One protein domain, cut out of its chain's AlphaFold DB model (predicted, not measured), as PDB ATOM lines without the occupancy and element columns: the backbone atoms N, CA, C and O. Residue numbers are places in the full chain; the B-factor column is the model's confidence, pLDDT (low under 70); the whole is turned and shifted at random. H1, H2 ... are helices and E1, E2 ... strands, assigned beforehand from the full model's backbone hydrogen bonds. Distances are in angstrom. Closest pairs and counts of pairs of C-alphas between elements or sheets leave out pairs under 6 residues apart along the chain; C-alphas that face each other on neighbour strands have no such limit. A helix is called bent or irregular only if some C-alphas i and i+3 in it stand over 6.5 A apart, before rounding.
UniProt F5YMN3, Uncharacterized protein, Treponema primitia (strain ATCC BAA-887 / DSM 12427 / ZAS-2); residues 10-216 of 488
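This is residues 10 to 216 of the 488 residues of an uncharacterized protein of Treponema primitia (strain ATCC BAA-887 / DSM 12427 / ZAS-2) (UniProt F5YMN3). A small sheet of three strands has H2 over one face, and one end of the long helix H5 packs on H2. H5 runs through the middle of the domain, with H3, H6 and H8 packed crosswise on it, while H1 packs on H2 and the short H4 and H7 lie near H5. The printed part has 207 residues with eight named helices and three named strands, in the order H1 E1 E2 E3 H2 H3 H4 H5 H6 H7 H8. The sheet, in the order E1 E3 E2, is mixed and the class is mostly helix. The whole is compact, with a radius of gyration of the C-alphas of 17.8 A and spans of 51 by 41 by 33 A.

Begin at the sheet: E1 is residues 24 to 26, E2 41 to 45 and E3 51 to 55. H2, residues 61 to 76, is 22.0 A long. Find C-alpha 111 at (-31.723, -49.834, 27.842); from there H5 runs 39.8 A to C-alpha 139 at (-42.017, -13.876, 14.290). It is irregular, with C-alphas 113 and 116 7.4 A apart, and has a kink of 33 degrees near residue 118. Look also for H1 at 10 to 19, H3 at 84 to 96, H4 at 98 to 102, H6 at 171 to 180 and H7 at 182 to 188. H8, residues 199 to 216, is 26.0 A long and ends at (-58.940, -33.978, 25.327).

E3 and E2 form an antiparallel hairpin, with N 52 and O 44 2.8 A apart, within hydrogen-bond range. E1 and E3 are parallel, with N 25 and O 51 at 2.8 A. H2 is on the sheet, two layers with the helix on one face, at a height of 8.4 A. H1 touches H2, closest at the C-alphas of Tyr 10 and Leu 69, 6.1 A. H5, the hub, touches H2 at Gly 73 and Ile 135, C-alphas 5.3 A apart, about perpendicular, only just, at 70.2 degrees. Its other closest C-alphas are Ala 130 to Trp 171 of H6, 4.8 A, Ala 119 to Glu 91 of H3, 6.6 A, and Tyr 121 to Ile 202 of H8, 6.6 A. H4 is near H5, and H7 is close to it but not clearly touching. O i to N i+4 pairs are within range throughout H1, H3, H4, H6, H7 and H8, in 11 of 12 in H2 and 23 of 25 in H5.

The C-alphas farthest apart, of Arg 19 and Arg 109, are 54.5 A apart. The printed part has no cut. The links E1 to E2 and H5 to H6 are long. Mean pLDDT of the printed part is 76.7; 61 residues are under 70, among them 28 to 39 and 199 to 216.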
ATOM      1  N   TYR A  10     -47.103  -8.948  16.012       92.75
ATOM      2  CA  TYR A  10     -48.281  -9.359  16.779       92.75
ATOM      3  C   TYR A  10     -49.597  -9.021  16.061       92.75
ATOM      4  O   TYR A  10     -50.433  -9.891  15.802       92.75
ATOM      5  N   ARG A  11     -49.771  -7.750  15.674       92.62
ATOM      6  CA  ARG A  11     -50.993  -7.278  14.998       92.62
ATOM      7  C   ARG A  11     -51.167  -7.877  13.610       92.62
ATOM      8  O   ARG A  11     -52.291  -8.174  13.211       92.62
ATOM      9  N   GLU A  12     -50.075  -8.017  12.866       93.75
ATOM     10  CA  GLU A  12     -50.110  -8.582  11.518       93.75
ATOM     11  C   GLU A  12     -50.514 -10.056  11.549       93.75
ATOM     12  O   GLU A  12     -51.409 -10.459  10.805       93.75
ATOM     13  N   THR A  13     -49.941 -10.825  12.474       93.06
ATOM     14  CA  THR A  13     -50.263 -12.244  12.663       93.06
ATOM     15  C   THR A  13     -51.732 -12.435  13.030       93.06
ATOM     16  O   THR A  13     -52.406 -13.269  12.427       93.06
ATOM     17  N   ASN A  14     -52.273 -11.617  13.941       92.31
ATOM     18  CA  ASN A  14     -53.698 -11.663  14.288       92.31
ATOM     19  C   ASN A  14     -54.591 -11.400  13.071       92.31
ATOM     20  O   ASN A  14     -55.469 -12.207  12.770       92.31
ATOM     21  N   LYS A  15     -54.312 -10.335  12.308       93.62
ATOM     22  CA  LYS A  15     -55.059 -10.029  11.078       93.62
ATOM     23  C   LYS A  15     -54.952 -11.148  10.046       93.62
ATOM     24  O   LYS A  15     -55.902 -11.401   9.309       93.62
ATOM     25  N   HIS A  16     -53.796 -11.798   9.944       91.38
ATOM     26  CA  HIS A  16     -53.598 -12.901   9.015       91.38
ATOM     27  C   HIS A  16     -54.428 -14.131   9.413       91.38
ATOM     28  O   HIS A  16     -55.142 -14.680   8.575       91.38
ATOM     29  N   LEU A  17     -54.413 -14.513  10.693       89.69
ATOM     30  CA  LEU A  17     -55.227 -15.613  11.222       89.69
ATOM     31  C   LEU A  17     -56.735 -15.345  11.068       89.69
ATOM     32  O   LEU A  17     -57.481 -16.242  10.671       89.69
ATOM     33  N   GLU A  18     -57.172 -14.102  11.292       89.38
ATOM     34  CA  GLU A  18     -58.552 -13.661  11.039       89.38
ATOM     35  C   GLU A  18     -58.938 -13.799   9.560       89.38
ATOM     36  O   GLU A  18     -59.997 -14.342   9.246       89.38
ATOM     37  N   ARG A  19     -58.069 -13.374   8.628       90.75
ATOM     38  CA  ARG A  19     -58.296 -13.521   7.175       90.75
ATOM     39  C   ARG A  19     -58.393 -14.980   6.738       90.75
ATOM     40  O   ARG A  19     -59.162 -15.288   5.832       90.75
ATOM     41  N   LEU A  20     -57.636 -15.870   7.379       83.94
ATOM     42  CA  LEU A  20     -57.716 -17.316   7.158       83.94
ATOM     43  C   LEU A  20     -58.950 -17.957   7.818       83.94
ATOM     44  O   LEU A  20     -59.152 -19.164   7.681       83.94
ATOM     45  N   ASN A  21     -59.783 -17.171   8.512       86.56
ATOM     46  CA  ASN A  21     -60.956 -17.630   9.255       86.56
ATOM     47  C   ASN A  21     -60.611 -18.738  10.269       86.56
ATOM     48  O   ASN A  21     -61.370 -19.690  10.477       86.56
ATOM     49  N   ILE A  22     -59.431 -18.630  10.886       82.50
ATOM     50  CA  ILE A  22     -58.958 -19.573  11.895       82.50
ATOM     51  C   ILE A  22     -59.572 -19.195  13.242       82.50
ATOM     52  O   ILE A  22     -59.390 -18.089  13.744       82.50
ATOM     53  N   ARG A  23     -60.291 -20.139  13.853       80.69
ATOM     54  CA  ARG A  23     -60.899 -19.956  15.175       80.69
ATOM     55  C   ARG A  23     -59.913 -20.313  16.276       80.69
ATOM     56  O   ARG A  23     -59.440 -21.451  16.319       80.69
ATOM     57  N   ILE A  24     -59.662 -19.364  17.175       85.06
ATOM     58  CA  ILE A  24     -58.798 -19.530  18.346       85.06
ATOM     59  C   ILE A  24     -59.618 -19.298  19.613       85.06
ATOM     60  O   ILE A  24     -60.297 -18.281  19.733       85.06
ATOM     61  N   SER A  25     -59.554 -20.241  20.551       84.56
ATOM     62  CA  SER A  25     -60.159 -20.133  21.879       84.56
ATOM     63  C   SER A  25     -59.077 -20.075  22.950       84.56
ATOM     64  O   SER A  25     -58.155 -20.891  22.949       84.56
ATOM     65  N   TYR A  26     -59.204 -19.149  23.894       83.50
ATOM     66  CA  TYR A  26     -58.334 -19.103  25.066       83.50
ATOM     67  C   TYR A  26     -58.941 -19.955  26.171       83.50
ATOM     68  O   TYR A  26     -60.119 -19.806  26.501       83.50
ATOM     69  N   ILE A  27     -58.150 -20.877  26.710       77.19
ATOM     70  CA  ILE A  27     -58.591 -21.738  27.800       77.19
ATOM     71  C   ILE A  27     -57.966 -21.305  29.114       77.19
ATOM     72  O   ILE A  27     -56.755 -21.176  29.253       77.19
ATOM     73  N   ASP A  28     -58.827 -21.171  30.111       66.75
ATOM     74  CA  ASP A  28     -58.433 -20.932  31.485       66.75
ATOM     75  C   ASP A  28     -58.403 -22.257  32.231       66.75
ATOM     76  O   ASP A  28     -59.420 -22.756  32.719       66.75
ATOM     77  N   ALA A  29     -57.231 -22.877  32.283       56.62
ATOM     78  CA  ALA A  29     -57.077 -24.126  32.999       56.62
ATOM     79  C   ALA A  29     -56.601 -23.845  34.437       56.62
ATOM     80  O   ALA A  29     -55.542 -23.240  34.609       56.62
ATOM     81  N   PRO A  30     -57.290 -24.324  35.495       51.59
ATOM     82  CA  PRO A  30     -56.731 -24.377  36.848       51.59
ATOM     83  C   PRO A  30     -55.706 -25.526  36.929       51.59
ATOM     84  O   PRO A  30     -55.813 -26.442  37.739       51.59
ATOM     85  N   MET A  31     -54.740 -25.529  36.012       50.41
ATOM     86  CA  MET A  31     -53.817 -26.640  35.780       50.41
ATOM     87  C   MET A  31     -52.668 -26.654  36.785       50.41
ATOM     88  O   MET A  31     -52.229 -27.730  37.179       50.41
ATOM     89  N   ALA A  32     -52.274 -25.487  37.304       45.88
ATOM     90  CA  ALA A  32     -51.270 -25.378  38.365       45.88
ATOM     91  C   ALA A  32     -51.661 -26.136  39.653       45.88
ATOM     92  O   ALA A  32     -50.788 -26.552  40.408       45.88
ATOM     93  N   ALA A  33     -52.963 -26.350  39.898       46.34
ATOM     94  CA  ALA A  33     -53.452 -27.141  41.031       46.34
ATOM     95  C   ALA A  33     -53.456 -28.660  40.763       46.34
ATOM     96  O   ALA A  33     -53.481 -29.448  41.704       46.34
ATOM     97  N   LEU A  34     -53.447 -29.079  39.492       47.94
ATOM     98  CA  LEU A  34     -53.509 -30.486  39.084       47.94
ATOM     99  C   LEU A  34     -52.131 -31.064  38.746       47.94
ATOM    100  O   LEU A  34     -51.955 -32.278  38.851       47.94
ATOM    101  N   MET A  35     -51.159 -30.230  38.352       52.75
ATOM    102  CA  MET A  35     -49.808 -30.664  37.993       52.75
ATOM    103  C   MET A  35     -48.755 -29.576  38.304       52.75
ATOM    104  O   MET A  35     -48.872 -28.461  37.801       52.75
ATOM    105  N   PRO A  36     -47.694 -29.875  39.076       49.22
ATOM    106  CA  PRO A  36     -46.673 -28.891  39.462       49.22
ATOM    107  C   PRO A  36     -45.693 -28.484  38.339       49.22
ATOM    108  O   PRO A  36     -44.916 -27.561  38.540       49.22
ATOM    109  N   ASN A  37     -45.747 -29.121  37.158       57.16
ATOM    110  CA  ASN A  37     -44.805 -28.914  36.041       57.16
ATOM    111  C   ASN A  37     -45.499 -28.509  34.722       57.16
ATOM    112  O   ASN A  37     -45.062 -28.902  33.641       57.16
ATOM    113  N   VAL A  38     -46.626 -27.798  34.787       56.47
ATOM    114  CA  VAL A  38     -47.366 -27.392  33.579       56.47
ATOM    115  C   VAL A  38     -46.581 -26.303  32.838       56.47
ATOM    116  O   VAL A  38     -46.123 -25.357  33.482       56.47
ATOM    117  N   PRO A  39     -46.423 -26.399  31.505       64.69
ATOM    118  CA  PRO A  39     -45.789 -25.345  30.726       64.69
ATOM    119  C   PRO A  39     -46.562 -24.024  30.850       64.69
ATOM    120  O   PRO A  39     -47.791 -23.990  30.890       64.69
ATOM    121  N   VAL A  40     -45.823 -22.918  30.919       73.94
ATOM    122  CA  VAL A  40     -46.368 -21.565  31.154       73.94
ATOM    123  C   VAL A  40     -47.215 -21.040  29.978       73.94
ATOM    124  O   VAL A  40     -47.981 -20.091  30.143       73.94
ATOM    125  N   SER A  41     -47.105 -21.667  28.804       82.81
ATOM    126  CA  SER A  41     -48.041 -21.557  27.681       82.81
ATOM    127  C   SER A  41     -48.016 -22.843  26.852       82.81
ATOM    128  O   SER A  41     -47.026 -23.573  26.889       82.81
ATOM    129  N   PHE A  42     -49.114 -23.144  26.157       84.06
ATOM    130  CA  PHE A  42     -49.166 -24.195  25.138       84.06
ATOM    131  C   PHE A  42     -50.377 -24.006  24.221       84.06
ATOM    132  O   PHE A  42     -51.360 -23.347  24.578       84.06
ATOM    133  N   SER A  43     -50.350 -24.662  23.067       85.62
ATOM    134  CA  SER A  43     -51.449 -24.682  22.107       85.62
ATOM    135  C   SER A  43     -51.750 -26.093  21.609       85.62
ATOM    136  O   SER A  43     -50.892 -26.973  21.581       85.62
ATOM    137  N   TYR A  44     -53.004 -26.337  21.228       82.69
ATOM    138  CA  TYR A  44     -53.436 -27.598  20.619       82.69
ATOM    139  C   TYR A  44     -54.613 -27.379  19.666       82.69
ATOM    140  O   TYR A  44     -55.337 -26.388  19.750       82.69
ATOM    141  N   ARG A  45     -54.828 -28.332  18.754       80.69
ATOM    142  CA  ARG A  45     -55.972 -28.337  17.834       80.69
ATOM    143  C   ARG A  45     -57.090 -29.228  18.377       80.69
ATOM    144  O   ARG A  45     -56.886 -30.425  18.572       80.69
ATOM    145  N   ALA A  46     -58.271 -28.661  18.599       71.56
ATOM    146  CA  ALA A  46     -59.471 -29.377  19.019       71.56
ATOM    147  C   ALA A  46     -60.169 -30.089  17.838       71.56
ATOM    148  O   ALA A  46     -59.960 -29.762  16.667       71.56
ATOM    149  N   MET A  47     -61.059 -31.048  18.132       56.38
ATOM    150  CA  MET A  47     -61.718 -31.901  17.120       56.38
ATOM    151  C   MET A  47     -62.543 -31.150  16.057       56.38
ATOM    152  O   MET A  47     -62.737 -31.675  14.965       56.38
ATOM    153  N   ARG A  48     -63.036 -29.934  16.335       56.94
ATOM    154  CA  ARG A  48     -63.784 -29.117  15.352       56.94
ATOM    155  C   ARG A  48     -62.874 -28.309  14.417       56.94
ATOM    156  O   ARG A  48     -63.356 -27.471  13.666       56.94
ATOM    157  N   GLY A  49     -61.564 -28.549  14.471       67.38
ATOM    158  CA  GLY A  49     -60.570 -27.764  13.748       67.38
ATOM    159  C   GLY A  49     -60.273 -26.407  14.390       67.38
ATOM    160  O   GLY A  49     -59.464 -25.671  13.838       67.38
ATOM    161  N   GLU A  50     -60.894 -26.102  15.532       79.06
ATOM    162  CA  GLU A  50     -60.615 -24.919  16.350       79.06
ATOM    163  C   GLU A  50     -59.288 -25.106  17.089       79.06
ATOM    164  O   GLU A  50     -58.962 -26.212  17.525       79.06
ATOM    165  N   TYR A  51     -58.514 -24.038  17.219       85.31
ATOM    166  CA  TYR A  51     -57.258 -24.050  17.956       85.31
ATOM    167  C   TYR A  51     -57.485 -23.478  19.349       85.31
ATOM    168  O   TYR A  51     -58.229 -22.516  19.524       85.31
ATOM    169  N   CYS A  52     -56.847 -24.073  20.344       83.94
ATOM    170  CA  CYS A  52     -56.936 -23.647  21.728       83.94
ATOM    171  C   CYS A  52     -55.558 -23.208  22.208       83.94
ATOM    172  O   CYS A  52     -54.578 -23.916  21.973       83.94
ATOM    173  N   ILE A  53     -55.501 -22.075  22.903       87.62
ATOM    174  CA  ILE A  53     -54.280 -21.523  23.489       87.62
ATOM    175  C   ILE A  53     -54.470 -21.398  25.001       87.62
ATOM    176  O   ILE A  53     -55.491 -20.895  25.474       87.62
ATOM    177  N   TYR A  54     -53.480 -21.861  25.756       86.00
ATOM    178  CA  TYR A  54     -53.332 -21.614  27.184       86.00
ATOM    179  C   TYR A  54     -52.121 -20.715  27.418       86.00
ATOM    180  O   TYR A  54     -51.047 -20.962  26.868       86.00
ATOM    181  N   ILE A  55     -52.283 -19.712  28.276       84.00
ATOM    182  CA  ILE A  55     -51.203 -18.858  28.780       84.00
ATOM    183  C   ILE A  55     -51.472 -18.634  30.265       84.00
ATOM    184  O   ILE A  55     -52.619 -18.415  30.658       84.00
ATOM    185  N   ASP A  56     -50.432 -18.703  31.095       79.19
ATOM    186  CA  ASP A  56     -50.565 -18.428  32.523       79.19
ATOM    187  C   ASP A  56     -51.140 -17.022  32.764       79.19
ATOM    188  O   ASP A  56     -50.594 -16.013  32.317       79.19
ATOM    189  N   ARG A  57     -52.236 -16.960  33.528       73.94
ATOM    190  CA  ARG A  57     -52.920 -15.719  33.917       73.94
ATOM    191  C   ARG A  57     -52.045 -14.772  34.740       73.94
ATOM    192  O   ARG A  57     -52.394 -13.604  34.877       73.94
ATOM    193  N   LYS A  58     -50.960 -15.269  35.340       79.94
ATOM    194  CA  LYS A  58     -49.998 -14.458  36.098       79.94
ATOM    195  C   LYS A  58     -48.951 -13.779  35.215       79.94
ATOM    196  O   LYS A  58     -48.163 -13.000  35.745       79.94
ATOM    197  N   ALA A  59     -48.906 -14.081  33.915       79.38
ATOM    198  CA  ALA A  59     -47.995 -13.416  32.995       79.38
ATOM    199  C   ALA A  59     -48.325 -11.918  32.913       79.38
ATOM    200  O   ALA A  59     -49.487 -11.535  32.760       79.38
ATOM    201  N   ASP A  60     -47.302 -11.072  33.004       85.31
ATOM    202  CA  ASP A  60     -47.440  -9.651  32.706       85.31
ATOM    203  C   ASP A  60     -47.743  -9.448  31.213       85.31
ATOM    204  O   ASP A  60     -47.525 -10.331  30.379       85.31
ATOM    205  N   HIS A  61     -48.279  -8.278  30.867       86.62
ATOM    206  CA  HIS A  61     -48.794  -8.018  29.522       86.62
ATOM    207  C   HIS A  61     -47.763  -8.289  28.401       86.62
ATOM    208  O   HIS A  61     -48.111  -8.998  27.455       86.62
ATOM    209  N   PRO A  62     -46.494  -7.835  28.487       87.25
ATOM    210  CA  PRO A  62     -45.476  -8.172  27.489       87.25
ATOM    211  C   PRO A  62     -45.241  -9.681  27.331       87.25
ATOM    212  O   PRO A  62     -45.221 -10.188  26.208       87.25
ATOM    213  N   THR A  63     -45.111 -10.412  28.444       85.62
ATOM    214  CA  THR A  63     -44.897 -11.866  28.422       85.62
ATOM    215  C   THR A  63     -46.104 -12.591  27.846       85.62
ATOM    216  O   THR A  63     -45.939 -13.537  27.075       85.62
ATOM    217  N   PHE A  64     -47.318 -12.141  28.173       88.94
ATOM    218  CA  PHE A  64     -48.541 -12.673  27.583       88.94
ATOM    219  C   PHE A  64     -48.512 -12.534  26.060       88.94
ATOM    220  O   PHE A  64     -48.721 -13.522  25.364       88.94
ATOM    221  N   MET A  65     -48.207 -11.345  25.532       89.94
ATOM    222  CA  MET A  65     -48.215 -11.100  24.085       89.94
ATOM    223  C   MET A  65     -47.176 -11.933  23.337       89.94
ATOM    224  O   MET A  65     -47.463 -12.465  22.266       89.94
ATOM    225  N   VAL A  66     -45.973 -12.064  23.896       91.44
ATOM    226  CA  VAL A  66     -44.903 -12.878  23.308       91.44
ATOM    227  C   VAL A  66     -45.285 -14.358  23.304       91.44
ATOM    228  O   VAL A  66     -45.155 -15.026  22.279       91.44
ATOM    229  N   ARG A  67     -45.820 -14.874  24.416       90.94
ATOM    230  CA  ARG A  67     -46.299 -16.261  24.488       90.94
ATOM    231  C   ARG A  67     -47.456 -16.501  23.532       90.94
ATOM    232  O   ARG A  67     -47.427 -17.456  22.773       90.94
ATOM    233  N   ASP A  68     -48.432 -15.605  23.506       92.75
ATOM    234  CA  ASP A  68     -49.570 -15.692  22.598       92.75
ATOM    235  C   ASP A  68     -49.142 -15.708  21.128       92.75
ATOM    236  O   ASP A  68     -49.619 -16.534  20.351       92.75
ATOM    237  N   LEU A  69     -48.197 -14.844  20.743       94.81
ATOM    238  CA  LEU A  69     -47.661 -14.836  19.384       94.81
ATOM    239  C   LEU A  69     -46.922 -16.132  19.050       94.81
ATOM    240  O   LEU A  69     -47.073 -16.651  17.945       94.81
ATOM    241  N   HIS A  70     -46.170 -16.683  20.002       94.31
ATOM    242  CA  HIS A  70     -45.498 -17.966  19.830       94.31
ATOM    243  C   HIS A  70     -46.495 -19.106  19.601       94.31
ATOM    244  O   HIS A  70     -46.387 -19.846  18.623       94.31
ATOM    245  N   GLU A  71     -47.518 -19.201  20.450       93.38
ATOM    246  CA  GLU A  71     -48.569 -20.214  20.328       93.38
ATOM    247  C   GLU A  71     -49.354 -20.072  19.013       93.38
ATOM    248  O   GLU A  71     -49.670 -21.060  18.346       93.38
ATOM    249  N   LYS A  72     -49.599 -18.837  18.563       94.38
ATOM    250  CA  LYS A  72     -50.158 -18.550  17.233       94.38
ATOM    251  C   LYS A  72     -49.234 -18.971  16.096       94.38
ATOM    252  O   LYS A  72     -49.723 -19.405  15.054       94.38
ATOM    253  N   GLY A  73     -47.922 -18.914  16.299       94.00
ATOM    254  CA  GLY A  73     -46.929 -19.451  15.377       94.00
ATOM    255  C   GLY A  73     -47.124 -20.945  15.110       94.00
ATOM    256  O   GLY A  73     -47.132 -21.353  13.949       94.00
ATOM    257  N   HIS A  74     -47.399 -21.757  16.139       92.50
ATOM    258  CA  HIS A  74     -47.704 -23.184  15.943       92.50
ATOM    259  C   HIS A  74     -48.922 -23.408  15.034       92.50
ATOM    260  O   HIS A  74     -48.966 -24.375  14.265       92.50
ATOM    261  N   ILE A  75     -49.908 -22.510  15.098       91.81
ATOM    262  CA  ILE A  75     -51.113 -22.545  14.262       91.81
ATOM    263  C   ILE A  75     -50.778 -22.134  12.830       91.81
ATOM    264  O   ILE A  75     -51.100 -22.868  11.894       91.81
ATOM    265  N   LEU A  76     -50.103 -20.997  12.669       91.88
ATOM    266  CA  LEU A  76     -49.763 -20.410  11.376       91.88
ATOM    267  C   LEU A  76     -48.880 -21.336  10.529       91.88
ATOM    268  O   LEU A  76     -49.129 -21.510   9.339       91.88
ATOM    269  N   PHE A  77     -47.890 -21.968  11.156       90.19
ATOM    270  CA  PHE A  77     -46.955 -22.880  10.494       90.19
ATOM    271  C   PHE A  77     -47.427 -24.345  10.519       90.19
ATOM    272  O   PHE A  77     -46.707 -25.256  10.117       90.19
ATOM    273  N   ASN A  78     -48.678 -24.584  10.937       86.44
ATOM    274  CA  ASN A  78     -49.353 -25.879  10.874       86.44
ATOM    275  C   ASN A  78     -48.587 -27.023  11.586       86.44
ATOM    276  O   ASN A  78     -48.536 -28.168  11.128       86.44
ATOM    277  N   HIS A  79     -48.039 -26.738  12.768       87.12
ATOM    278  CA  HIS A  79     -47.254 -27.688  13.572       87.12
ATOM    279  C   HIS A  79     -48.076 -28.845  14.173       87.12
ATOM    280  O   HIS A  79     -47.531 -29.810  14.718       87.12
ATOM    281  N   PHE A  80     -49.403 -28.785  14.051       81.50
ATOM    282  CA  PHE A  80     -50.326 -29.800  14.561       81.50
ATOM    283  C   PHE A  80     -50.518 -30.984  13.609       81.50
ATOM    284  O   PHE A  80     -50.992 -32.042  14.027       81.50
ATOM    285  N   THR A  81     -50.153 -30.847  12.333       69.44
ATOM    286  CA  THR A  81     -50.127 -31.981  11.406       69.44
ATOM    287  C   THR A  81     -48.749 -32.626  11.454       69.44
ATOM    288  O   THR A  81     -47.785 -32.045  10.971       69.44
ATOM    289  N   ARG A  82     -48.646 -33.830  12.033       64.38
ATOM    290  CA  ARG A  82     -47.396 -34.610  12.081       64.38
ATOM    291  C   ARG A  82     -47.459 -35.781  11.087       64.38
ATOM    292  O   ARG A  82     -48.081 -36.801  11.402       64.38
ATOM    293  N   PRO A  83     -46.850 -35.687   9.890       59.59
ATOM    294  CA  PRO A  83     -46.805 -36.804   8.951       59.59
ATOM    295  C   PRO A  83     -46.013 -37.986   9.530       59.59
ATOM    296  O   PRO A  83     -44.896 -37.825  10.022       59.59
ATOM    297  N   ARG A  84     -46.574 -39.203   9.449       64.81
ATOM    298  CA  ARG A  84     -45.946 -40.439   9.973       64.81
ATOM    299  C   ARG A  84     -44.569 -40.730   9.362       64.81
ATOM    300  O   ARG A  84     -43.727 -41.336  10.020       64.81
ATOM    301  N   THR A  85     -44.348 -40.293   8.129       64.88
ATOM    302  CA  THR A  85     -43.111 -40.475   7.359       64.88
ATOM    303  C   THR A  85     -41.893 -39.830   8.027       64.88
ATOM    304  O   THR A  85     -40.813 -40.412   8.023       64.88
ATOM    305  N   HIS A  86     -42.054 -38.680   8.682       67.50
ATOM    306  CA  HIS A  86     -40.929 -37.957   9.290       67.50
ATOM    307  C   HIS A  86     -40.455 -38.567  10.602       67.50
ATOM    308  O   HIS A  86     -39.259 -38.591  10.888       67.50
ATOM    309  N   ARG A  87     -41.381 -39.135  11.378       73.81
ATOM    310  CA  ARG A  87     -41.020 -39.914  12.563       73.81
ATOM    311  C   ARG A  87     -40.146 -41.111  12.183       73.81
ATOM    312  O   ARG A  87     -39.172 -41.385  12.869       73.81
ATOM    313  N   GLN A  88     -40.455 -41.786  11.076       73.88
ATOM    314  CA  GLN A  88     -39.663 -42.926  10.599       73.88
ATOM    315  C   GLN A  88     -38.245 -42.510  10.183       73.88
ATOM    316  O   GLN A  88     -37.285 -43.167  10.582       73.88
ATOM    317  N   GLN A  89     -38.108 -41.398   9.450       71.25
ATOM    318  CA  GLN A  89     -36.803 -40.837   9.073       71.25
ATOM    319  C   GLN A  89     -35.968 -40.457  10.304       71.25
ATOM    320  O   GLN A  89     -34.785 -40.786  10.383       71.25
ATOM    321  N   PHE A  90     -36.593 -39.825  11.301       79.19
ATOM    322  CA  PHE A  90     -35.919 -39.495  12.552       79.19
ATOM    323  C   PHE A  90     -35.503 -40.741  13.339       79.19
ATOM    324  O   PHE A  90     -34.383 -40.811  13.837       79.19
ATOM    325  N   GLU A  91     -36.376 -41.744  13.453       76.44
ATOM    326  CA  GLU A  91     -36.050 -42.997  14.137       76.44
ATOM    327  C   GLU A  91     -34.854 -43.704  13.481       76.44
ATOM    328  O   GLU A  91     -34.028 -44.294  14.178       76.44
ATOM    329  N   GLU A  92     -34.716 -43.622  12.158       77.62
ATOM    330  CA  GLU A  92     -33.547 -44.137  11.448       77.62
ATOM    331  C   GLU A  92     -32.271 -43.337  11.756       77.62
ATOM    332  O   GLU A  92     -31.245 -43.935  12.089       77.62
ATOM    333  N   PHE A  93     -32.333 -42.001  11.727       80.56
ATOM    334  CA  PHE A  93     -31.229 -41.135  12.160       80.56
ATOM    335  C   PHE A  93     -30.809 -41.429  13.609       80.56
ATOM    336  O   PHE A  93     -29.619 -41.579  13.898       80.56
ATOM    337  N   PHE A  94     -31.785 -41.564  14.510       80.25
ATOM    338  CA  PHE A  94     -31.564 -41.878  15.917       80.25
ATOM    339  C   PHE A  94     -30.863 -43.227  16.087       80.25
ATOM    340  O   PHE A  94     -29.896 -43.320  16.837       80.25
ATOM    341  N   ARG A  95     -31.289 -44.268  15.352       77.12
ATOM    342  CA  ARG A  95     -30.621 -45.581  15.374       77.12
ATOM    343  C   ARG A  95     -29.170 -45.497  14.901       77.12
ATOM    344  O   ARG A  95     -28.304 -46.081  15.545       77.12
ATOM    345  N   ARG A  96     -28.889 -44.759  13.819       80.69
ATOM    346  CA  ARG A  96     -27.521 -44.593  13.283       80.69
ATOM    347  C   ARG A  96     -26.594 -43.873  14.269       80.69
ATOM    348  O   ARG A  96     -25.432 -44.244  14.404       80.69
ATOM    349  N   ASN A  97     -27.124 -42.904  15.011       77.25
ATOM    350  CA  ASN A  97     -26.370 -42.096  15.975       77.25
ATOM    351  C   ASN A  97     -26.566 -42.544  17.429       77.25
ATOM    352  O   ASN A  97     -26.208 -41.820  18.359       77.25
ATOM    353  N   LEU A  98     -27.121 -43.743  17.651       76.50
ATOM    354  CA  LEU A  98     -27.501 -44.212  18.981       76.50
ATOM    355  C   LEU A  98     -26.326 -44.148  19.958       76.50
ATOM    356  O   LEU A  98     -26.483 -43.649  21.064       76.50
ATOM    357  N   HIS A  99     -25.140 -44.577  19.526       75.44
ATOM    358  CA  HIS A  99     -23.916 -44.552  20.327       75.44
ATOM    359  C   HIS A  99     -23.590 -43.158  20.900       75.44
ATOM    360  O   HIS A  99     -23.180 -43.055  22.054       75.44
ATOM    361  N   THR A 100     -23.833 -42.082  20.144       76.06
ATOM    362  CA  THR A 100     -23.640 -40.699  20.602       76.06
ATOM    363  C   THR A 100     -24.656 -40.327  21.682       76.06
ATOM    364  O   THR A 100     -24.301 -39.706  22.685       76.06
ATOM    365  N   PHE A 101     -25.909 -40.762  21.523       75.62
ATOM    366  CA  PHE A 101     -26.965 -40.547  22.512       75.62
ATOM    367  C   PHE A 101     -26.741 -41.356  23.796       75.62
ATOM    368  O   PHE A 101     -26.977 -40.828  24.880       75.62
ATOM    369  N   LEU A 102     -26.242 -42.596  23.703       73.12
ATOM    370  CA  LEU A 102     -26.012 -43.486  24.852       73.12
ATOM    371  C   LEU A 102     -25.173 -42.833  25.959       73.12
ATOM    372  O   LEU A 102     -25.460 -43.033  27.136       73.12
ATOM    373  N   ASN A 103     -24.194 -41.999  25.597       72.56
ATOM    374  CA  ASN A 103     -23.338 -41.294  26.557       72.56
ATOM    375  C   ASN A 103     -24.092 -40.246  27.398       72.56
ATOM    376  O   ASN A 103     -23.676 -39.925  28.513       72.56
ATOM    377  N   ARG A 104     -25.198 -39.710  26.870       72.75
ATOM    378  CA  ARG A 104     -26.054 -38.706  27.524       72.75
ATOM    379  C   ARG A 104     -27.313 -39.312  28.152       72.75
ATOM    380  O   ARG A 104     -27.997 -38.633  28.916       72.75
ATOM    381  N   LEU A 105     -27.609 -40.581  27.868       71.50
ATOM    382  CA  LEU A 105     -28.676 -41.317  28.536       71.50
ATOM    383  C   LEU A 105     -28.231 -41.786  29.934       71.50
ATOM    384  O   LEU A 105     -27.040 -42.016  30.180       71.50
ATOM    385  N   PRO A 106     -29.170 -41.929  30.884       66.19
ATOM    386  CA  PRO A 106     -28.847 -42.486  32.183       66.19
ATOM    387  C   PRO A 106     -28.439 -43.964  32.024       66.19
ATOM    388  O   PRO A 106     -28.997 -44.673  31.181       66.19
ATOM    389  N   PRO A 107     -27.456 -44.449  32.808       63.69
ATOM    390  CA  PRO A 107     -27.002 -45.834  32.741       63.69
ATOM    391  C   PRO A 107     -28.078 -46.752  33.335       63.69
ATOM    392  O   PRO A 107     -28.077 -47.056  34.525       63.69
ATOM    393  N   GLU A 108     -29.047 -47.165  32.522       62.28
ATOM    394  CA  GLU A 108     -30.118 -48.063  32.952       62.28
ATOM    395  C   GLU A 108     -29.795 -49.523  32.606       62.28
ATOM    396  O   GLU A 108     -29.348 -49.837  31.503       62.28
ATOM    397  N   ARG A 109     -30.090 -50.445  33.537       49.50
ATOM    398  CA  ARG A 109     -29.831 -51.895  33.395       49.50
ATOM    399  C   ARG A 109     -30.515 -52.549  32.186       49.50
ATOM    400  O   ARG A 109     -30.133 -53.651  31.816       49.50
ATOM    401  N   ASN A 110     -31.535 -51.917  31.598       57.34
ATOM    402  CA  ASN A 110     -32.335 -52.507  30.523       57.34
ATOM    403  C   ASN A 110     -32.663 -51.499  29.410       57.34
ATOM    404  O   ASN A 110     -33.825 -51.279  29.054       57.34
ATOM    405  N   LEU A 111     -31.618 -50.861  28.878       63.00
ATOM    406  CA  LEU A 111     -31.723 -49.834  27.842       63.00
ATOM    407  C   LEU A 111     -32.478 -50.315  26.592       63.00
ATOM    408  O   LEU A 111     -33.256 -49.564  26.008       63.00
ATOM    409  N   THR A 112     -32.310 -51.588  26.230       61.41
ATOM    410  CA  THR A 112     -32.937 -52.215  25.060       61.41
ATOM    411  C   THR A 112     -34.463 -52.189  25.143       61.41
ATOM    412  O   THR A 112     -35.126 -51.858  24.165       61.41
ATOM    413  N   SER A 113     -35.030 -52.454  26.326       62.56
ATOM    414  CA  SER A 113     -36.486 -52.433  26.550       62.56
ATOM    415  C   SER A 113     -37.097 -51.025  26.517       62.56
ATOM    416  O   SER A 113     -38.277 -50.863  26.216       62.56
ATOM    417  N   LYS A 114     -36.291 -49.994  26.799       67.81
ATOM    418  CA  LYS A 114     -36.730 -48.593  26.886       67.81
ATOM    419  C   LYS A 114     -36.330 -47.745  25.684       67.81
ATOM    420  O   LYS A 114     -36.725 -46.583  25.605       67.81
ATOM    421  N   LEU A 115     -35.589 -48.312  24.734       69.69
ATOM    422  CA  LEU A 115     -35.069 -47.600  23.571       69.69
ATOM    423  C   LEU A 115     -36.177 -46.905  22.764       69.69
ATOM    424  O   LEU A 115     -35.991 -45.778  22.318       69.69
ATOM    425  N   GLY A 116     -37.352 -47.533  22.640       71.12
ATOM    426  CA  GLY A 116     -38.517 -46.926  21.984       71.12
ATOM    427  C   GLY A 116     -39.055 -45.685  22.713       71.12
ATOM    428  O   GLY A 116     -39.446 -44.708  22.069       71.12
ATOM    429  N   SER A 117     -39.024 -45.686  24.046       72.69
ATOM    430  CA  SER A 117     -39.427 -44.540  24.870       72.69
ATOM    431  C   SER A 117     -38.432 -43.388  24.746       72.69
ATOM    432  O   SER A 117     -38.849 -42.249  24.558       72.69
ATOM    433  N   TYR A 118     -37.128 -43.684  24.766       76.00
ATOM    434  CA  TYR A 118     -36.082 -42.682  24.535       76.00
ATOM    435  C   TYR A 118     -36.159 -42.096  23.125       76.00
ATOM    436  O   TYR A 118     -36.145 -40.880  22.982       76.00
ATOM    437  N   ALA A 119     -36.312 -42.931  22.095       76.38
ATOM    438  CA  ALA A 119     -36.460 -42.466  20.716       76.38
ATOM    439  C   ALA A 119     -37.664 -41.525  20.561       76.38
ATOM    440  O   ALA A 119     -37.557 -40.484  19.920       76.38
ATOM    441  N   THR A 120     -38.794 -41.859  21.195       76.38
ATOM    442  CA  THR A 120     -40.000 -41.018  21.177       76.38
ATOM    443  C   THR A 120     -39.782 -39.694  21.914       76.38
ATOM    444  O   THR A 120     -40.130 -38.643  21.384       76.38
ATOM    445  N   TYR A 121     -39.187 -39.729  23.110       78.88
ATOM    446  CA  TYR A 121     -38.860 -38.526  23.881       78.88
ATOM    447  C   TYR A 121     -37.928 -37.597  23.093       78.88
ATOM    448  O   TYR A 121     -38.227 -36.422  22.909       78.88
ATOM    449  N   ILE A 122     -36.831 -38.145  22.570       79.62
ATOM    450  CA  ILE A 122     -35.814 -37.395  21.833       79.62
ATOM    451  C   ILE A 122     -36.406 -36.818  20.544       79.62
ATOM    452  O   ILE A 122     -36.188 -35.641  20.271       79.62
ATOM    453  N   TYR A 123     -37.204 -37.590  19.797       83.56
ATOM    454  CA  TYR A 123     -37.919 -37.092  18.616       83.56
ATOM    455  C   TYR A 123     -38.771 -35.869  18.938       83.56
ATOM    456  O   TYR A 123     -38.690 -34.855  18.248       83.56
ATOM    457  N   ASN A 124     -39.578 -35.958  19.994       80.12
ATOM    458  CA  ASN A 124     -40.443 -34.853  20.366       80.12
ATOM    459  C   ASN A 124     -39.627 -33.630  20.792       80.12
ATOM    460  O   ASN A 124     -39.933 -32.538  20.344       80.12
ATOM    461  N   ARG A 125     -38.531 -33.801  21.546       82.44
ATOM    462  CA  ARG A 125     -37.640 -32.682  21.898       82.44
ATOM    463  C   ARG A 125     -37.011 -32.025  20.672       82.44
ATOM    464  O   ARG A 125     -36.948 -30.804  20.615       82.44
ATOM    465  N   PHE A 126     -36.572 -32.816  19.694       84.81
ATOM    466  CA  PHE A 126     -36.070 -32.302  18.416       84.81
ATOM    467  C   PHE A 126     -37.148 -31.478  17.710       84.81
ATOM    468  O   PHE A 126     -36.894 -30.347  17.301       84.81
ATOM    469  N   SER A 127     -38.356 -32.038  17.620       86.81
ATOM    470  CA  SER A 127     -39.506 -31.398  16.986       86.81
ATOM    471  C   SER A 127     -39.871 -30.087  17.675       86.81
ATOM    472  O   SER A 127     -40.067 -29.089  16.992       86.81
ATOM    473  N   ASP A 128     -39.938 -30.072  19.005       86.06
ATOM    474  CA  ASP A 128     -40.310 -28.894  19.789       86.06
ATOM    475  C   ASP A 128     -39.268 -27.773  19.612       86.06
ATOM    476  O   ASP A 128     -39.629 -26.623  19.374       86.06
ATOM    477  N   ILE A 129     -37.971 -28.112  19.644       87.50
ATOM    478  CA  ILE A 129     -36.869 -27.165  19.392       87.50
ATOM    479  C   ILE A 129     -36.954 -26.604  17.970       87.50
ATOM    480  O   ILE A 129     -36.877 -25.392  17.785       87.50
ATOM    481  N   ALA A 130     -37.131 -27.460  16.965       89.88
ATOM    482  CA  ALA A 130     -37.187 -27.039  15.570       89.88
ATOM    483  C   ALA A 130     -38.396 -26.136  15.278       89.88
ATOM    484  O   ALA A 130     -38.268 -25.133  14.577       89.88
ATOM    485  N   GLN A 131     -39.556 -26.466  15.849       91.94
ATOM    486  CA  GLN A 131     -40.765 -25.648  15.757       91.94
ATOM    487  C   GLN A 131     -40.575 -24.294  16.436       91.94
ATOM    488  O   GLN A 131     -40.941 -23.270  15.862       91.94
ATOM    489  N   ALA A 132     -39.957 -24.274  17.620       91.38
ATOM    490  CA  ALA A 132     -39.633 -23.033  18.307       91.38
ATOM    491  C   ALA A 132     -38.657 -22.176  17.488       91.38
ATOM    492  O   ALA A 132     -38.873 -20.976  17.371       91.38
ATOM    493  N   MET A 133     -37.632 -22.768  16.863       92.25
ATOM    494  CA  MET A 133     -36.700 -22.040  15.994       92.25
ATOM    495  C   MET A 133     -37.394 -21.437  14.768       92.25
ATOM    496  O   MET A 133     -37.127 -20.280  14.439       92.25
ATOM    497  N   GLU A 134     -38.298 -22.175  14.115       94.69
ATOM    498  CA  GLU A 134     -39.116 -21.641  13.018       94.69
ATOM    499  C   GLU A 134     -39.945 -20.446  13.488       94.69
ATOM    500  O   GLU A 134     -39.837 -19.358  12.920       94.69
ATOM    501  N   ILE A 135     -40.733 -20.631  14.549       95.06
ATOM    502  CA  ILE A 135     -41.608 -19.585  15.081       95.06
ATOM    503  C   ILE A 135     -40.786 -18.363  15.458       95.06
ATOM    504  O   ILE A 135     -41.107 -17.245  15.060       95.06
ATOM    505  N   ASN A 136     -39.700 -18.577  16.193       93.25
ATOM    506  CA  ASN A 136     -38.980 -17.487  16.811       93.25
ATOM    507  C   ASN A 136     -38.149 -16.686  15.813       93.25
ATOM    508  O   ASN A 136     -38.130 -15.458  15.880       93.25
ATOM    509  N   SER A 137     -37.525 -17.362  14.847       92.75
ATOM    510  CA  SER A 137     -36.787 -16.684  13.778       92.75
ATOM    511  C   SER A 137     -37.702 -15.936  12.806       92.75
ATOM    512  O   SER A 137     -37.305 -14.900  12.280       92.75
ATOM    513  N   LYS A 138     -38.938 -16.406  12.586       94.00
ATOM    514  CA  LYS A 138     -39.891 -15.740  11.686       94.00
ATOM    515  C   LYS A 138     -40.680 -14.620  12.359       94.00
ATOM    516  O   LYS A 138     -40.928 -13.608  11.715       94.00
ATOM    517  N   LEU A 139     -41.087 -14.794  13.620       93.69
ATOM    518  CA  LEU A 139     -42.017 -13.876  14.290       93.69
ATOM    519  C   LEU A 139     -41.350 -12.846  15.212       93.69
ATOM    520  O   LEU A 139     -41.958 -11.807  15.452       93.69
ATOM    521  N   PHE A 140     -40.125 -13.094  15.697       91.44
ATOM    522  CA  PHE A 140     -39.441 -12.217  16.666       91.44
ATOM    523  C   PHE A 140     -38.071 -11.706  16.192       91.44
ATOM    524  O   PHE A 140     -37.298 -11.182  16.994       91.44
ATOM    525  N   SER A 141     -37.734 -11.831  14.904       85.62
ATOM    526  CA  SER A 141     -36.441 -11.363  14.368       85.62
ATOM    527  C   SER A 141     -36.210  -9.865  14.607       85.62
ATOM    528  O   SER A 141     -35.132  -9.465  15.047       85.62
ATOM    529  N   ALA A 142     -37.241  -9.040  14.402       83.75
ATOM    530  CA  ALA A 142     -37.194  -7.598  14.656       83.75
ATOM    531  C   ALA A 142     -37.081  -7.248  16.154       83.75
ATOM    532  O   ALA A 142     -36.502  -6.221  16.507       83.75
ATOM    533  N   ASP A 143     -37.586  -8.116  17.032       85.62
ATOM    534  CA  ASP A 143     -37.638  -7.894  18.479       85.62
ATOM    535  C   ASP A 143     -36.346  -8.334  19.203       85.62
ATOM    536  O   ASP A 143     -36.151  -8.002  20.373       85.62
ATOM    537  N   ARG A 144     -35.436  -9.041  18.512       77.25
ATOM    538  CA  ARG A 144     -34.164  -9.570  19.053       77.25
ATOM    539  C   ARG A 144     -32.979  -8.593  18.945       77.25
ATOM    540  O   ARG A 144     -31.958  -8.794  19.600       77.25
ATOM    541  N   GLY A 145     -33.079  -7.561  18.105       66.94
ATOM    542  CA  GLY A 145     -31.958  -6.668  17.783       66.94
ATOM    543  C   GLY A 145     -31.486  -5.774  18.941       66.94
ATOM    544  O   GLY A 145     -32.240  -5.464  19.856       66.94
ATOM    545  N   VAL A 146     -30.245  -5.275  18.863       58.62
ATOM    546  CA  VAL A 146     -29.640  -4.356  19.864       58.62
ATOM    547  C   VAL A 146     -30.432  -3.043  20.016       58.62
ATOM    548  O   VAL A 146     -30.414  -2.429  21.076       58.62
ATOM    549  N   ASN A 147     -31.174  -2.649  18.976       59.72
ATOM    550  CA  ASN A 147     -32.060  -1.479  18.960       59.72
ATOM    551  C   ASN A 147     -33.535  -1.834  19.236       59.72
ATOM    552  O   ASN A 147     -34.426  -1.044  18.923       59.72
ATOM    553  N   SER A 148     -33.810  -3.034  19.753       68.75
ATOM    554  CA  SER A 148     -35.165  -3.473  20.068       68.75
ATOM    555  C   SER A 148     -35.774  -2.622  21.182       68.75
ATOM    556  O   SER A 148     -35.118  -2.284  22.166       68.75
ATOM    557  N   SER A 149     -37.060  -2.303  21.030       71.75
ATOM    558  CA  SER A 149     -37.866  -1.680  22.085       71.75
ATOM    559  C   SER A 149     -38.417  -2.700  23.092       71.75
ATOM    560  O   SER A 149     -39.142  -2.312  24.009       71.75
ATOM    561  N   ALA A 150     -38.088  -3.989  22.927       77.50
ATOM    562  CA  ALA A 150     -38.594  -5.066  23.763       77.50
ATOM    563  C   ALA A 150     -38.154  -4.935  25.229       77.50
ATOM    564  O   ALA A 150     -36.973  -4.690  25.506       77.50
ATOM    565  N   PRO A 151     -39.072  -5.153  26.190       80.44
ATOM    566  CA  PRO A 151     -38.729  -5.266  27.594       80.44
ATOM    567  C   PRO A 151     -37.656  -6.329  27.825       80.44
ATOM    568  O   PRO A 151     -37.681  -7.422  27.251       80.44
ATOM    569  N   ARG A 152     -36.696  -6.008  28.692       77.81
ATOM    570  CA  ARG A 152     -35.568  -6.894  28.974       77.81
ATOM    571  C   ARG A 152     -36.070  -8.224  29.546       77.81
ATOM    572  O   ARG A 152     -36.826  -8.226  30.509       77.81
ATOM    573  N   GLY A 153     -35.619  -9.336  28.967       78.06
ATOM    574  CA  GLY A 153     -35.944 -10.686  29.447       78.06
ATOM    575  C   GLY A 153     -37.288 -11.248  28.967       78.06
ATOM    576  O   GLY A 153     -37.580 -12.402  29.248       78.06
ATOM    577  N   VAL A 154     -38.092 -10.508  28.190       82.19
ATOM    578  CA  VAL A 154     -39.415 -11.001  27.740       82.19
ATOM    579  C   VAL A 154     -39.331 -12.213  26.793       82.19
ATOM    580  O   VAL A 154     -40.253 -13.021  26.723       82.19
ATOM    581  N   LEU A 155     -38.204 -12.361  26.091       82.50
ATOM    582  CA  LEU A 155     -37.882 -13.509  25.233       82.50
ATOM    583  C   LEU A 155     -36.952 -14.523  25.930       82.50
ATOM    584  O   LEU A 155     -36.423 -15.428  25.287       82.50
ATOM    585  N   GLU A 156     -36.695 -14.375  27.231       79.25
ATOM    586  CA  GLU A 156     -35.830 -15.300  27.963       79.25
ATOM    587  C   GLU A 156     -36.462 -16.702  28.017       79.25
ATOM    588  O   GLU A 156     -37.652 -16.868  28.289       79.25
ATOM    589  N   GLY A 157     -35.668 -17.729  27.701       74.56
ATOM    590  CA  GLY A 157     -36.134 -19.116  27.591       74.56
ATOM    591  C   GLY A 157     -36.709 -19.507  26.223       74.56
ATOM    592  O   GLY A 157     -36.994 -20.685  26.008       74.56
ATOM    593  N   PHE A 158     -36.839 -18.570  25.280       83.44
ATOM    594  CA  PHE A 158     -37.199 -18.884  23.897       83.44
ATOM    595  C   PHE A 158     -35.990 -19.453  23.152       83.44
ATOM    596  O   PHE A 158     -34.856 -19.000  23.316       83.44
ATOM    597  N   VAL A 159     -36.231 -20.454  22.306       86.81
ATOM    598  CA  VAL A 159     -35.171 -21.114  21.538       86.81
ATOM    599  C   VAL A 159     -35.037 -20.450  20.171       86.81
ATOM    600  O   VAL A 159     -35.967 -20.491  19.367       86.81
ATOM    601  N   PHE A 160     -33.880 -19.847  19.908       87.31
ATOM    602  CA  PHE A 160     -33.545 -19.199  18.638       87.31
ATOM    603  C   PHE A 160     -32.404 -19.933  17.920       87.31
ATOM    604  O   PHE A 160     -31.591 -20.591  18.579       87.31
ATOM    605  N   PRO A 161     -32.279 -19.782  16.587       87.19
ATOM    606  CA  PRO A 161     -31.036 -20.101  15.893       87.19
ATOM    607  C   PRO A 161     -29.843 -19.342  16.493       87.19
ATOM    608  O   PRO A 161     -29.945 -18.155  16.831       87.19
ATOM    609  N   ARG A 162     -28.709 -20.043  16.641       83.81
ATOM    610  CA  ARG A 162     -27.442 -19.439  17.083       83.81
ATOM    611  C   ARG A 162     -26.943 -18.426  16.056       83.81
ATOM    612  O   ARG A 162     -27.303 -18.482  14.884       83.81
ATOM    613  N   ASP A 163     -26.063 -17.538  16.493       80.38
ATOM    614  CA  ASP A 163     -25.415 -16.595  15.588       80.38
ATOM    615  C   ASP A 163     -24.668 -17.354  14.478       80.38
ATOM    616  O   ASP A 163     -23.916 -18.296  14.738       80.38
ATOM    617  N   GLY A 164     -24.925 -16.970  13.226       82.75
ATOM    618  CA  GLY A 164     -24.393 -17.636  12.034       82.75
ATOM    619  C   GLY A 164     -25.194 -18.851  11.550       82.75
ATOM    620  O   GLY A 164     -24.854 -19.412  10.510       82.75
ATOM    621  N   TRP A 165     -26.254 -19.262  12.252       88.00
ATOM    622  CA  TRP A 165     -27.175 -20.289  11.761       88.00
ATOM    623  C   TRP A 165     -28.199 -19.692  10.788       88.00
ATOM    624  O   TRP A 165     -28.543 -18.515  10.908       88.00
ATOM    625  N   PRO A 166     -28.717 -20.483   9.830       86.88
ATOM    626  CA  PRO A 166     -29.759 -20.007   8.930       86.88
ATOM    627  C   PRO A 166     -31.036 -19.651   9.708       86.88
ATOM    628  O   PRO A 166     -31.533 -20.439  10.518       86.88
ATOM    629  N   GLU A 167     -31.581 -18.465   9.444       90.31
ATOM    630  CA  GLU A 167     -32.844 -17.980  10.011       90.31
ATOM    631  C   GLU A 167     -34.008 -18.147   9.023       90.31
ATOM    632  O   GLU A 167     -33.809 -18.181   7.807       90.31
ATOM    633  N   GLY A 168     -35.236 -18.256   9.537       88.44
ATOM    634  CA  GLY A 168     -36.449 -18.278   8.719       88.44
ATOM    635  C   GLY A 168     -36.733 -19.603   8.006       88.44
ATOM    636  O   GLY A 168     -37.605 -19.646   7.134       88.44
ATOM    637  N   LEU A 169     -36.040 -20.687   8.364       89.75
ATOM    638  CA  LEU A 169     -36.329 -22.015   7.821       89.75
ATOM    639  C   LEU A 169     -37.658 -22.565   8.359       89.75
ATOM    640  O   LEU A 169     -38.162 -22.132   9.397       89.75
ATOM    641  N   ASP A 170     -38.243 -23.522   7.642       89.12
ATOM    642  CA  ASP A 170     -39.327 -24.343   8.181       89.12
ATOM    643  C   ASP A 170     -38.797 -25.355   9.216       89.12
ATOM    644  O   ASP A 170     -37.619 -25.733   9.200       89.12
ATOM    645  N   TRP A 171     -39.656 -25.814  10.127       88.44
ATOM    646  CA  TRP A 171     -39.256 -26.686  11.229       88.44
ATOM    647  C   TRP A 171     -38.716 -28.031  10.740       88.44
ATOM    648  O   TRP A 171     -37.906 -28.640  11.430       88.44
ATOM    649  N   MET A 172     -39.095 -28.505   9.548       83.62
ATOM    650  CA  MET A 172     -38.538 -29.739   8.985       83.62
ATOM    651  C   MET A 172     -37.102 -29.531   8.496       83.62
ATOM    652  O   MET A 172     -36.236 -30.380   8.727       83.62
ATOM    653  N   SER A 173     -36.820 -28.383   7.889       85.31
ATOM    654  CA  SER A 173     -35.455 -27.964   7.565       85.31
ATOM    655  C   SER A 173     -34.614 -27.782   8.834       85.31
ATOM    656  O   SER A 173     -33.489 -28.284   8.896       85.31
ATOM    657  N   TYR A 174     -35.173 -27.184   9.894       87.62
ATOM    658  CA  TYR A 174     -34.500 -27.122  11.197       87.62
ATOM    659  C   TYR A 174     -34.290 -28.499  11.824       87.62
ATOM    660  O   TYR A 174     -33.217 -28.747  12.358       87.62
ATOM    661  N   MET A 175     -35.241 -29.427  11.715       84.19
ATOM    662  CA  MET A 175     -35.064 -30.814  12.162       84.19
ATOM    663  C   MET A 175     -33.857 -31.466  11.485       84.19
ATOM    664  O   MET A 175     -33.013 -32.050  12.161       84.19
ATOM    665  N   SER A 176     -33.748 -31.335  10.159       81.31
ATOM    666  CA  SER A 176     -32.608 -31.869   9.408       81.31
ATOM    667  C   SER A 176     -31.293 -31.198   9.808       81.31
ATOM    668  O   SER A 176     -30.265 -31.865   9.900       81.31
ATOM    669  N   PHE A 177     -31.318 -29.892  10.066       82.94
ATOM    670  CA  PHE A 177     -30.146 -29.135  10.495       82.94
ATOM    671  C   PHE A 177     -29.711 -29.486  11.929       82.94
ATOM    672  O   PHE A 177     -28.530 -29.659  12.210       82.94
ATOM    673  N   LEU A 178     -30.651 -29.692  12.851       82.50
ATOM    674  CA  LEU A 178     -30.349 -30.156  14.208       82.50
ATOM    675  C   LEU A 178     -29.736 -31.562  14.197       82.50
ATOM    676  O   LEU A 178     -28.936 -31.897  15.069       82.50
ATOM    677  N   CYS A 179     -30.093 -32.397  13.214       77.94
ATOM    678  CA  CYS A 179     -29.456 -33.696  13.014       77.94
ATOM    679  C   CYS A 179     -27.976 -33.568  12.610       77.94
ATOM    680  O   CYS A 179     -27.182 -34.434  12.980       77.94
ATOM    681  N   THR A 180     -27.584 -32.509  11.888       78.00
ATOM    682  CA  THR A 180     -26.171 -32.222  11.579       78.00
ATOM    683  C   THR A 180     -25.459 -31.524  12.739       78.00
ATOM    684  O   THR A 180     -24.290 -31.795  12.994       78.00
ATOM    685  N   GLU A 181     -26.183 -30.718  13.513       82.62
ATOM    686  CA  GLU A 181     -25.697 -30.001  14.697       82.62
ATOM    687  C   GLU A 181     -26.018 -30.753  15.997       82.62
ATOM    688  O   GLU A 181     -26.499 -30.189  16.984       82.62
ATOM    689  N   LEU A 182     -25.746 -32.060  16.019       74.62
ATOM    690  CA  LEU A 182     -26.167 -32.946  17.106       74.62
ATOM    691  C   LEU A 182     -25.702 -32.464  18.493       74.62
ATOM    692  O   LEU A 182     -26.448 -32.570  19.462       74.62
ATOM    693  N   ASN A 183     -24.506 -31.881  18.599       73.19
ATOM    694  CA  ASN A 183     -23.992 -31.347  19.865       73.19
ATOM    695  C   ASN A 183     -24.846 -30.196  20.413       73.19
ATOM    696  O   ASN A 183     -25.120 -30.171  21.609       73.19
ATOM    697  N   PHE A 184     -25.325 -29.292  19.549       74.69
ATOM    698  CA  PHE A 184     -26.254 -28.237  19.958       74.69
ATOM    699  C   PHE A 184     -27.509 -28.835  20.577       74.69
ATOM    700  O   PHE A 184     -27.913 -28.439  21.668       74.69
ATOM    701  N   PHE A 185     -28.110 -29.808  19.893       74.81
ATOM    702  CA  PHE A 185     -29.305 -30.468  20.393       74.81
ATOM    703  C   PHE A 185     -29.039 -31.136  21.747       74.81
ATOM    704  O   PHE A 185     -29.793 -30.933  22.696       74.81
ATOM    705  N   LEU A 186     -27.939 -31.885  21.863       71.88
ATOM    706  CA  LEU A 186     -27.565 -32.577  23.097       71.88
ATOM    707  C   LEU A 186     -27.363 -31.629  24.293       71.88
ATOM    708  O   LEU A 186     -27.495 -32.073  25.434       71.88
ATOM    709  N   ASP A 187     -27.069 -30.351  24.059       71.25
ATOM    710  CA  ASP A 187     -26.973 -29.340  25.116       71.25
ATOM    711  C   ASP A 187     -28.340 -28.793  25.569       71.25
ATOM    712  O   ASP A 187     -28.439 -28.255  26.670       71.25
ATOM    713  N   HIS A 188     -29.400 -28.968  24.771       70.19
ATOM    714  CA  HIS A 188     -30.747 -28.417  25.018       70.19
ATOM    715  C   HIS A 188     -31.800 -29.474  25.415       70.19
ATOM    716  O   HIS A 188     -32.988 -29.166  25.572       70.19
ATOM    717  N   ILE A 189     -31.400 -30.742  25.561       67.38
ATOM    718  CA  ILE A 189     -32.336 -31.853  25.838       67.38
ATOM    719  C   ILE A 189     -32.424 -32.271  27.300       67.38
ATOM    720  O   ILE A 189     -33.317 -33.046  27.645       67.38
ATOM    721  N   GLY A 190     -31.502 -31.780  28.125       61.16
ATOM    722  CA  GLY A 190     -31.506 -31.906  29.583       61.16
ATOM    723  C   GLY A 190     -31.389 -30.530  30.244       61.16
ATOM    724  O   GLY A 190     -31.500 -29.513  29.563       61.16
ATOM    725  N   ASP A 191     -31.098 -30.496  31.546       58.72
ATOM    726  CA  ASP A 191     -30.929 -29.265  32.347       58.72
ATOM    727  C   ASP A 191     -29.627 -28.482  32.016       58.72
ATOM    728  O   ASP A 191     -29.025 -27.845  32.882       58.72
ATOM    729  N   GLY A 192     -29.148 -28.559  30.770       58.31
ATOM    730  CA  GLY A 192     -27.987 -27.836  30.256       58.31
ATOM    731  C   GLY A 192     -26.822 -28.710  29.757       58.31
ATOM    732  O   GLY A 192     -26.897 -29.947  29.745       58.31
ATOM    733  N   PRO A 193     -25.711 -28.066  29.343       54.12
ATOM    734  CA  PRO A 193     -24.566 -28.732  28.726       54.12
ATOM    735  C   PRO A 193     -23.947 -29.793  29.643       54.12
ATOM    736  O   PRO A 193     -23.683 -29.552  30.820       54.12
ATOM    737  N   GLY A 194     -23.694 -30.984  29.102       61.19
ATOM    738  CA  GLY A 194     -23.036 -32.088  29.813       61.19
ATOM    739  C   GLY A 194     -23.917 -32.882  30.784       61.19
ATOM    740  O   GLY A 194     -23.473 -33.922  31.274       61.19
ATOM    741  N   GLN A 195     -25.159 -32.463  31.042       64.62
ATOM    742  CA  GLN A 195     -26.047 -33.203  31.938       64.62
ATOM    743  C   GLN A 195     -26.670 -34.423  31.247       64.62
ATOM    744  O   GLN A 195     -26.969 -34.409  30.048       64.62
ATOM    745  N   LYS A 196     -26.842 -35.507  32.013       69.12
ATOM    746  CA  LYS A 196     -27.577 -36.691  31.556       69.12
ATOM    747  C   LYS A 196     -29.073 -36.428  31.653       69.12
ATOM    748  O   LYS A 196     -29.526 -35.833  32.627       69.12
ATOM    749  N   ILE A 197     -29.827 -36.943  30.686       71.06
ATOM    750  CA  ILE A 197     -31.292 -36.960  30.752       71.06
ATOM    751  C   ILE A 197     -31.689 -37.771  31.988       71.06
ATOM    752  O   ILE A 197     -31.204 -38.891  32.170       71.06
ATOM    753  N   LYS A 198     -32.547 -37.237  32.857       71.31
ATOM    754  CA  LYS A 198     -33.004 -37.980  34.033       71.31
ATOM    755  C   LYS A 198     -34.191 -38.852  33.638       71.31
ATOM    756  O   LYS A 198     -35.043 -38.462  32.842       71.31
ATOM    757  N   SER A 199     -34.312 -40.033  34.244       67.00
ATOM    758  CA  SER A 199     -35.482 -40.899  34.029       67.00
ATOM    759  C   SER A 199     -36.797 -40.207  34.442       67.00
ATOM    760  O   SER A 199     -37.856 -40.511  33.892       67.00
ATOM    761  N   SER A 200     -36.727 -39.244  35.372       64.12
ATOM    762  CA  SER A 200     -37.838 -38.373  35.778       64.12
ATOM    763  C   SER A 200     -38.337 -37.460  34.661       64.12
ATOM    764  O   SER A 200     -39.530 -37.169  34.626       64.12
ATOM    765  N   ASP A 201     -37.473 -37.036  33.741       66.62
ATOM    766  CA  ASP A 201     -37.832 -36.101  32.667       66.62
ATOM    767  C   ASP A 201     -38.709 -36.819  31.641       66.62
ATOM    768  O   ASP A 201     -39.745 -36.319  31.211       66.62
ATOM    769  N   ILE A 202     -38.359 -38.074  31.354       67.31
ATOM    770  CA  ILE A 202     -39.126 -38.975  30.491       67.31
ATOM    771  C   ILE A 202     -40.477 -39.300  31.127       67.31
ATOM    772  O   ILE A 202     -41.502 -39.291  30.447       67.31
ATOM    773  N   ALA A 203     -40.494 -39.588  32.432       63.84
ATOM    774  CA  ALA A 203     -41.726 -39.862  33.164       63.84
ATOM    775  C   ALA A 203     -42.647 -38.631  33.199       63.84
ATOM    776  O   ALA A 203     -43.837 -38.761  32.918       63.84
ATOM    777  N   SER A 204     -42.093 -37.446  33.469       62.12
ATOM    778  CA  SER A 204     -42.824 -36.174  33.482       62.12
ATOM    779  C   SER A 204     -43.379 -35.837  32.102       62.12
ATOM    780  O   SER A 204     -44.544 -35.471  31.982       62.12
ATOM    781  N   TYR A 205     -42.590 -36.046  31.049       65.62
ATOM    782  CA  TYR A 205     -43.025 -35.830  29.673       65.62
ATOM    783  C   TYR A 205     -44.138 -36.801  29.256       65.62
ATOM    784  O   TYR A 205     -45.153 -36.394  28.695       65.62
ATOM    785  N   ASN A 206     -43.996 -38.091  29.571       65.31
ATOM    786  CA  ASN A 206     -45.046 -39.076  29.311       65.31
ATOM    787  C   ASN A 206     -46.324 -38.765  30.106       65.31
ATOM    788  O   ASN A 206     -47.422 -38.946  29.583       65.31
ATOM    789  N   ALA A 207     -46.190 -38.270  31.340       62.16
ATOM    790  CA  ALA A 207     -47.314 -37.821  32.154       62.16
ATOM    791  C   ALA A 207     -47.989 -36.576  31.562       62.16
ATOM    792  O   ALA A 207     -49.214 -36.524  31.537       62.16
ATOM    793  N   MET A 208     -47.221 -35.622  31.028       62.56
ATOM    794  CA  MET A 208     -47.738 -34.447  30.320       62.56
ATOM    795  C   MET A 208     -48.508 -34.855  29.060       62.56
ATOM    796  O   MET A 208     -49.646 -34.445  28.879       62.56
ATOM    797  N   GLN A 209     -47.951 -35.747  28.239       63.97
ATOM    798  CA  GLN A 209     -48.632 -36.303  27.065       63.97
ATOM    799  C   GLN A 209     -49.911 -37.069  27.434       63.97
ATOM    800  O   GLN A 209     -50.925 -36.991  26.741       63.97
ATOM    801  N   ALA A 210     -49.890 -37.816  28.540       62.12
ATOM    802  CA  ALA A 210     -51.083 -38.470  29.065       62.12
ATOM    803  C   ALA A 210     -52.108 -37.452  29.588       62.12
ATOM    804  O   ALA A 210     -53.306 -37.668  29.426       62.12
ATOM    805  N   ALA A 211     -51.659 -36.342  30.178       55.47
ATOM    806  CA  ALA A 211     -52.515 -35.255  30.634       55.47
ATOM    807  C   ALA A 211     -53.149 -34.500  29.466       55.47
ATOM    808  O   ALA A 211     -54.347 -34.268  29.512       55.47
ATOM    809  N   GLU A 212     -52.406 -34.193  28.401       56.66
ATOM    810  CA  GLU A 212     -52.946 -33.610  27.164       56.66
ATOM    811  C   GLU A 212     -54.066 -34.480  26.590       56.66
ATOM    812  O   GLU A 212     -55.159 -33.983  26.317       56.66
ATOM    813  N   ARG A 213     -53.841 -35.798  26.492       61.31
ATOM    814  CA  ARG A 213     -54.886 -36.751  26.081       61.31
ATOM    815  C   ARG A 213     -56.058 -36.754  27.051       61.31
ATOM    816  O   ARG A 213     -57.200 -36.664  26.633       61.31
ATOM    817  N   ARG A 214     -55.794 -36.770  28.358       56.88
ATOM    818  CA  ARG A 214     -56.847 -36.749  29.377       56.88
ATOM    819  C   ARG A 214     -57.638 -35.439  29.370       56.88
ATOM    820  O   ARG A 214     -58.819 -35.456  29.681       56.88
ATOM    821  N   ILE A 215     -57.025 -34.310  29.022       55.53
ATOM    822  CA  ILE A 215     -57.704 -33.023  28.831       55.53
ATOM    823  C   ILE A 215     -58.595 -33.101  27.596       55.53
ATOM    824  O   ILE A 215     -59.744 -32.672  27.676       55.53
ATOM    825  N   GLN A 216     -58.113 -33.694  26.501       59.88
ATOM    826  CA  GLN A 216     -58.940 -33.978  25.327       59.88
ATOM    827  C   GLN A 216     -60.137 -34.868  25.700       59.88
ATOM    828  O   GLN A 216     -61.263 -34.523  25.353       59.88
TER     829      GLN A 216